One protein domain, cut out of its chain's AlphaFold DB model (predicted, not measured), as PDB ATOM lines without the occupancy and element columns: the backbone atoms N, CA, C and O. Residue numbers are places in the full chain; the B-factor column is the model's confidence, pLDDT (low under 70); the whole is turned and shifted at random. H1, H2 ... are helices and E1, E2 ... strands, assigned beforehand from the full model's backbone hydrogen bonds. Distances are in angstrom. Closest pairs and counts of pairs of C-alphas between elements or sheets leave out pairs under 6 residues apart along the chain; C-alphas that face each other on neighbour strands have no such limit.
ATOM      1  N   HIS A  17      64.138  48.318  63.086       84.75
ATOM      2  CA  HIS A  17      63.289  47.232  63.570       84.75
ATOM      3  C   HIS A  17      62.824  47.460  65.019       84.75
ATOM      4  O   HIS A  17      61.643  47.284  65.324       84.75
ATOM      5  N   TYR A  18      63.705  47.902  65.922       83.56
ATOM      6  CA  TYR A  18      63.326  48.177  67.312       83.56
ATOM      7  C   TYR A  18      62.372  49.368  67.460       83.56
ATOM      8  O   TYR A  18      61.492  49.323  68.325       83.56
ATOM      9  N   ARG A  19      62.499  50.405  66.621       85.50
ATOM     10  CA  ARG A  19      61.552  51.533  66.600       85.50
ATOM     11  C   ARG A  19      60.191  51.125  66.047       85.50
ATOM     12  O   ARG A  19      59.176  51.413  66.673       85.50
ATOM     13  N   GLN A  20      60.163  50.405  64.925       86.00
ATOM     14  CA  GLN A  20      58.918  49.978  64.272       86.00
ATOM     15  C   GLN A  20      58.062  49.071  65.161       86.00
ATOM     16  O   GLN A  20      56.839  49.169  65.145       86.00
ATOM     17  N   ASN A  21      58.696  48.220  65.969       85.56
ATOM     18  CA  ASN A  21      57.993  47.348  66.913       85.56
ATOM     19  C   ASN A  21      57.657  48.034  68.253       85.56
ATOM     20  O   ASN A  21      57.113  47.391  69.149       85.56
ATOM     21  N   GLY A  22      57.994  49.318  68.422       82.00
ATOM     22  CA  GLY A  22      57.715  50.081  69.642       82.00
ATOM     23  C   GLY A  22      58.577  49.698  70.850       82.00
ATOM     24  O   GLY A  22      58.291  50.133  71.964       82.00
ATOM     25  N   TYR A  23      59.632  48.901  70.656       82.19
ATOM     26  CA  TYR A  23      60.566  48.534  71.724       82.19
ATOM     27  C   TYR A  23      61.473  49.700  72.101       82.19
ATOM     28  O   TYR A  23      61.779  49.904  73.275       82.19
ATOM     29  N   TRP A  24      61.894  50.475  71.100       83.38
ATOM     30  CA  TRP A  24      62.633  51.703  71.326       83.38
ATOM     31  C   TRP A  24      61.689  52.888  71.226       83.38
ATOM     32  O   TRP A  24      61.273  53.295  70.145       83.38
ATOM     33  N   VAL A  25      61.358  53.437  72.387       80.12
ATOM     34  CA  VAL A  25      60.638  54.699  72.483       80.12
ATOM     35  C   VAL A  25      61.684  55.809  72.525       80.12
ATOM     36  O   VAL A  25      62.528  55.816  73.421       80.12
ATOM     37  N   ASP A  26      61.630  56.748  71.577       80.94
ATOM     38  CA  ASP A  26      62.509  57.931  71.507       80.94
ATOM     39  C   ASP A  26      62.142  58.975  72.585       80.94
ATOM     40  O   ASP A  26      62.058  60.176  72.339       80.94
ATOM     41  N   GLN A  27      61.894  58.503  73.807       83.38
ATOM     42  CA  GLN A  27      61.515  59.316  74.946       83.38
ATOM     43  C   GLN A  27      62.549  59.149  76.066       83.38
ATOM     44  O   GLN A  27      62.801  58.022  76.508       83.38
ATOM     45  N   PRO A  28      63.125  60.249  76.582       86.94
ATOM     46  CA  PRO A  28      64.021  60.192  77.725       86.94
ATOM     47  C   PRO A  28      63.337  59.555  78.939       86.94
ATOM     48  O   PRO A  28      62.200  59.889  79.278       86.94
ATOM     49  N   LEU A  29      64.062  58.700  79.663       86.31
ATOM     50  CA  LEU A  29      63.557  58.052  80.879       86.31
ATOM     51  C   LEU A  29      63.026  59.065  81.911       86.31
ATOM     52  O   LEU A  29      62.002  58.829  82.550       86.31
ATOM     53  N   GLY A  30      63.695  60.216  82.049       87.69
ATOM     54  CA  GLY A  30      63.248  61.287  82.943       87.69
ATOM     55  C   GLY A  30      61.883  61.860  82.554       87.69
ATOM     56  O   GLY A  30      61.086  62.199  83.421       87.69
ATOM     57  N   GLU A  31      61.562  61.907  81.261       88.81
ATOM     58  CA  GLU A  31      60.254  62.373  80.805       88.81
ATOM     59  C   GLU A  31      59.154  61.349  81.107       88.81
ATOM     60  O   GLU A  31      58.075  61.726  81.566       88.81
ATOM     61  N   GLN A  32      59.433  60.053  80.943       89.38
ATOM     62  CA  GLN A  32      58.495  58.999  81.342       89.38
ATOM     63  C   GLN A  32      58.182  59.066  82.845       89.38
ATOM     64  O   GLN A  32      57.015  58.980  83.241       89.38
ATOM     65  N   LEU A  33      59.207  59.302  83.676       88.75
ATOM     66  CA  LEU A  33      59.039  59.497  85.115       88.75
ATOM     67  C   LEU A  33      58.149  60.708  85.427       88.75
ATOM     68  O   LEU A  33      57.190  60.568  86.188       88.75
ATOM     69  N   ARG A  34      58.402  61.861  84.794       91.31
ATOM     70  CA  ARG A  34      57.583  63.076  84.956       91.31
ATOM     71  C   ARG A  34      56.128  62.849  84.572       91.31
ATOM     72  O   ARG A  34      55.219  63.273  85.285       91.31
ATOM     73  N   GLN A  35      55.875  62.126  83.484       92.19
ATOM     74  CA  GLN A  35      54.507  61.791  83.102       92.19
ATOM     75  C   GLN A  35      53.806  60.930  84.164       92.19
ATOM     76  O   GLN A  35      52.620  61.127  84.428       92.19
ATOM     77  N   TRP A  36      54.499  59.978  84.798       90.50
ATOM     78  CA  TRP A  36      53.922  59.225  85.918       90.50
ATOM     79  C   TRP A  36      53.738  60.076  87.174       90.50
ATOM     80  O   TRP A  36      52.713  59.928  87.838       90.50
ATOM     81  N   ALA A  37      54.655  61.002  87.462       91.19
ATOM     82  CA  ALA A  37      54.512  61.966  88.551       91.19
ATOM     83  C   ALA A  37      53.264  62.846  88.386       91.19
ATOM     84  O   ALA A  37      52.566  63.086  89.364       91.19
ATOM     85  N   ILE A  38      52.927  63.246  87.157       92.25
ATOM     86  CA  ILE A  38      51.700  64.002  86.861       92.25
ATOM     87  C   ILE A  38      50.460  63.101  86.918       92.25
ATOM     88  O   ILE A  38      49.458  63.463  87.532       92.25
ATOM     89  N   ARG A  39      50.503  61.921  86.284       91.94
ATOM     90  CA  ARG A  39      49.337  61.021  86.191       91.94
ATOM     91  C   ARG A  39      48.952  60.402  87.535       91.94
ATOM     92  O   ARG A  39      47.775  60.148  87.775       91.94
ATOM     93  N   GLN A  40      49.934  60.087  88.377       90.94
ATOM     94  CA  GLN A  40      49.749  59.345  89.626       90.94
ATOM     95  C   GLN A  40      50.687  59.861  90.736       90.94
ATOM     96  O   GLN A  40      51.521  59.108  91.246       90.94
ATOM     97  N   PRO A  41      50.549  61.130  91.160       88.38
ATOM     98  CA  PRO A  41      51.512  61.795  92.045       88.38
ATOM     99  C   PRO A  41      51.658  61.135  93.418       88.38
ATOM    100  O   PRO A  41      52.734  61.181  94.017       88.38
ATOM    101  N   THR A  42      50.584  60.528  93.926       90.50
ATOM    102  CA  THR A  42      50.512  59.922  95.264       90.50
ATOM    103  C   THR A  42      50.767  58.415  95.264       90.50
ATOM    104  O   THR A  42      50.990  57.843  96.330       90.50
ATOM    105  N   SER A  43      50.777  57.763  94.096       89.88
ATOM    106  CA  SER A  43      51.077  56.332  93.985       89.88
ATOM    107  C   SER A  43      52.531  56.065  94.365       89.88
ATOM    108  O   SER A  43      53.433  56.790  93.940       89.88
ATOM    109  N   ILE A  44      52.764  55.012  95.149       91.19
ATOM    110  CA  ILE A  44      54.108  54.620  95.587       91.19
ATOM    111  C   ILE A  44      54.902  54.069  94.397       91.19
ATOM    112  O   ILE A  44      54.477  53.105  93.763       91.19
ATOM    113  N   ALA A  45      56.053  54.683  94.121       87.38
ATOM    114  CA  ALA A  45      56.983  54.309  93.056       87.38
ATOM    115  C   ALA A  45      58.177  53.500  93.582       87.38
ATOM    116  O   ALA A  45      58.679  52.618  92.891       87.38
ATOM    117  N   LEU A  46      58.628  53.781  94.811       86.56
ATOM    118  CA  LEU A  46      59.772  53.106  95.423       86.56
ATOM    119  C   LEU A  46      59.493  52.775  96.889       86.56
ATOM    120  O   LEU A  46      59.030  53.621  97.653       86.56
ATOM    121  N   VAL A  47      59.840  51.551  97.282       86.81
ATOM    122  CA  VAL A  47      59.844  51.089  98.673       86.81
ATOM    123  C   VAL A  47      61.263  50.650  99.019       86.81
ATOM    124  O   VAL A  47      61.765  49.667  98.479       86.81
ATOM    125  N   ALA A  48      61.911  51.386  99.918       81.56
ATOM    126  CA  ALA A  48      63.250  51.104 100.423       81.56
ATOM    127  C   ALA A  48      63.182  50.873 101.941       81.56
ATOM    128  O   ALA A  48      63.267  51.802 102.749       81.56
ATOM    129  N   GLY A  49      62.977  49.617 102.344       80.00
ATOM    130  CA  GLY A  49      62.759  49.263 103.747       80.00
ATOM    131  C   GLY A  49      61.489  49.923 104.292       80.00
ATOM    132  O   GLY A  49      60.393  49.582 103.863       80.00
ATOM    133  N   LYS A  50      61.640  50.861 105.235       80.88
ATOM    134  CA  LYS A  50      60.527  51.638 105.817       80.88
ATOM    135  C   LYS A  50      60.196  52.915 105.036       80.88
ATOM    136  O   LYS A  50      59.213  53.578 105.351       80.88
ATOM    137  N   GLN A  51      61.038  53.302 104.079       84.19
ATOM    138  CA  GLN A  51      60.849  54.525 103.310       84.19
ATOM    139  C   GLN A  51      60.026  54.231 102.067       84.19
ATOM    140  O   GLN A  51      60.375  53.345 101.286       84.19
ATOM    141  N   HIS A  52      58.952  54.989 101.875       87.38
ATOM    142  CA  HIS A  52      58.124  54.932 100.678       87.38
ATOM    143  C   HIS A  52      58.212  56.278  99.963       87.38
ATOM    144  O   HIS A  52      58.022  57.321 100.587       87.38
ATOM    145  N   LEU A  53      58.485  56.257  98.661       89.50
ATOM    146  CA  LEU A  53      58.452  57.446  97.816       89.50
ATOM    147  C   LEU A  53      57.331  57.310  96.797       89.50
ATOM    148  O   LEU A  53      57.209  56.282  96.127       89.50
ATOM    149  N   SER A  54      56.519  58.359  96.677       92.31
ATOM    150  CA  SER A  54      55.548  58.472  95.594       92.31
ATOM    151  C   SER A  54      56.233  58.854  94.280       92.31
ATOM    152  O   SER A  54      57.379  59.303  94.297       92.31
ATOM    153  N   TYR A  55      55.542  58.723  93.146       91.62
ATOM    154  CA  TYR A  55      56.085  59.176  91.858       91.62
ATOM    155  C   TYR A  55      56.488  60.657  91.878       91.62
ATOM    156  O   TYR A  55      57.587  60.983  91.437       91.62
ATOM    157  N   ALA A  56      55.667  61.540  92.459       90.38
ATOM    158  CA  ALA A  56      56.016  62.958  92.591       90.38
ATOM    159  C   ALA A  56      57.229  63.187  93.512       90.38
ATOM    160  O   ALA A  56      58.084  64.028  93.232       90.38
ATOM    161  N   GLY A  57      57.332  62.418  94.604       92.12
ATOM    162  CA  GLY A  57      58.472  62.492  95.517       92.12
ATOM    163  C   GLY A  57      59.771  61.989  94.884       92.12
ATOM    164  O   GLY A  57      60.830  62.578  95.104       92.12
ATOM    165  N   LEU A  58      59.685  60.929  94.078       92.19
ATOM    166  CA  LEU A  58      60.810  60.377  93.333       92.19
ATOM    167  C   LEU A  58      61.307  61.357  92.263       92.19
ATOM    168  O   LEU A  58      62.504  61.619  92.206       92.19
ATOM    169  N   ASP A  59      60.399  61.943  91.483       92.81
ATOM    170  CA  ASP A  59      60.708  62.953  90.462       92.81
ATOM    171  C   ASP A  59      61.385  64.190  91.073       92.81
ATOM    172  O   ASP A  59      62.487  64.572  90.684       92.81
ATOM    173  N   SER A  60      60.821  64.719  92.163       93.19
ATOM    174  CA  SER A  60      61.404  65.852  92.895       93.19
ATOM    175  C   SER A  60      62.785  65.544  93.490       93.19
ATOM    176  O   SER A  60      63.613  66.436  93.690       93.19
ATOM    177  N   LEU A  61      63.046  64.290  93.867       92.75
ATOM    178  CA  LEU A  61      64.361  63.870  94.351       92.75
ATOM    179  C   LEU A  61      65.363  63.754  93.198       92.75
ATOM    180  O   LEU A  61      66.503  64.192  93.355       92.75
ATOM    181  N   ALA A  62      64.935  63.225  92.052       92.81
ATOM    182  CA  ALA A  62      65.747  63.150  90.844       92.81
ATOM    183  C   ALA A  62      66.143  64.547  90.343       92.81
ATOM    184  O   ALA A  62      67.328  64.787  90.111       92.81
ATOM    185  N   ASP A  63      65.200  65.492  90.277       93.25
ATOM    186  CA  ASP A  63      65.473  66.877  89.873       93.25
ATOM    187  C   ASP A  63      66.460  67.568  90.833       93.25
ATOM    188  O   ASP A  63      67.409  68.223  90.397       93.25
ATOM    189  N   ARG A  64      66.308  67.375  92.153       93.81
ATOM    190  CA  ARG A  64      67.260  67.910  93.146       93.81
ATOM    191  C   ARG A  64      68.658  67.318  92.993       93.81
ATOM    192  O   ARG A  64      69.644  68.047  93.111       93.81
ATOM    193  N   LEU A  65      68.753  66.014  92.738       92.06
ATOM    194  CA  LEU A  65      70.033  65.355  92.491       92.06
ATOM    195  C   LEU A  65      70.682  65.899  91.213       92.06
ATOM    196  O   LEU A  65      71.852  66.275  91.247       92.06
ATOM    197  N   ALA A  66      69.924  66.006  90.121       91.06
ATOM    198  CA  ALA A  66      70.402  66.547  88.853       91.06
ATOM    199  C   ALA A  66      70.919  67.985  89.007       91.06
ATOM    200  O   ALA A  66      72.029  68.288  88.574       91.06
ATOM    201  N   ALA A  67      70.174  68.847  89.706       92.75
ATOM    202  CA  ALA A  67      70.611  70.207  90.013       92.75
ATOM    203  C   ALA A  67      71.904  70.225  90.851       92.75
ATOM    204  O   ALA A  67      72.816  71.002  90.574       92.75
ATOM    205  N   GLY A  68      72.022  69.339  91.846       93.19
ATOM    206  CA  GLY A  68      73.217  69.220  92.683       93.19
ATOM    207  C   GLY A  68      74.460  68.703  91.948       93.19
ATOM    208  O   GLY A  68      75.579  69.067  92.322       93.19
ATOM    209  N   LEU A  69      74.276  67.872  90.917       92.12
ATOM    210  CA  LEU A  69      75.344  67.410  90.024       92.12
ATOM    211  C   LEU A  69      75.754  68.518  89.045       92.12
ATOM    212  O   LEU A  69      76.944  68.797  88.908       92.12
ATOM    213  N   ALA A  70      74.784  69.213  88.446       92.81
ATOM    214  CA  ALA A  70      75.040  70.351  87.565       92.81
ATOM    215  C   ALA A  70      75.787  71.482  88.294       92.81
ATOM    216  O   ALA A  70      76.748  72.037  87.766       92.81
ATOM    217  N   ALA A  71      75.422  71.765  89.551       93.62
ATOM    218  CA  ALA A  71      76.122  72.733  90.397       93.62
ATOM    219  C   ALA A  71      77.580  72.337  90.703       93.62
ATOM    220  O   ALA A  71      78.406  73.199  90.987       93.62
ATOM    221  N   ARG A  72      77.915  71.042  90.622       92.75
ATOM    222  CA  ARG A  72      79.288  70.522  90.744       92.75
ATOM    223  C   ARG A  72      80.046  70.503  89.414       92.75
ATOM    224  O   ARG A  72      81.172  70.019  89.370       92.75
ATOM    225  N   GLY A  73      79.451  71.037  88.347       91.75
ATOM    226  CA  GLY A  73      80.073  71.163  87.033       91.75
ATOM    227  C   GLY A  73      79.893  69.954  86.117       91.75
ATOM    228  O   GLY A  73      80.455  69.974  85.027       91.75
TER     229      GLY A  73
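What this domain is: This is residues 17 to 73 of the 116 residues of a protein of Klebsiella pneumoniae (UniProt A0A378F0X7). The hairpin E1-E2 sits at the start of the long helix H3, whose first turns pack on H2; residues 17 to 29, with short H1, and residues 64 to 73 stick out. The 57 printed residues include three named helices and two antiparallel strands, ordered H1 H2 E1 E2 H3, class mixed. The whole is loose, radius of gyration of the C-alphas 14.3 A, spanning 41 by 33 by 21 A.

Where its parts are: E1 is residues 44 to 48, 10.9 A long; E2, 51 to 54, 10.2 A; H3, 55 to 70, 22.4 A, ending at C-alpha 70 (75.040, 70.351, 87.565); H2, 29 to 39, 15.5 A; H1, 17 to 20, 5.2 A, beginning at C-alpha 17 (63.289, 47.232, 63.570).

How they stand to each other: Hairpin E1 and E2 is antiparallel, 161 degrees; N 45 and O 53, 2.8 A, are within hydrogen-bond range. H3 touches H2 with residues 55 to 59 alone, closest C-alphas Ala 56 and Ala 37, 4.4 A, opposite ways at 37 degrees, only just steep. H1 is apart from H2, H3, E1 and E2. In H2 and H3 every O i to N i+4 pair is within range; H1 is too short for one.

The domain as a whole: The farthest C-alphas, His 17 and Lys 50, are 42.6 A apart. The printed part has no cut or long link; no printed residue is under pLDDT 70.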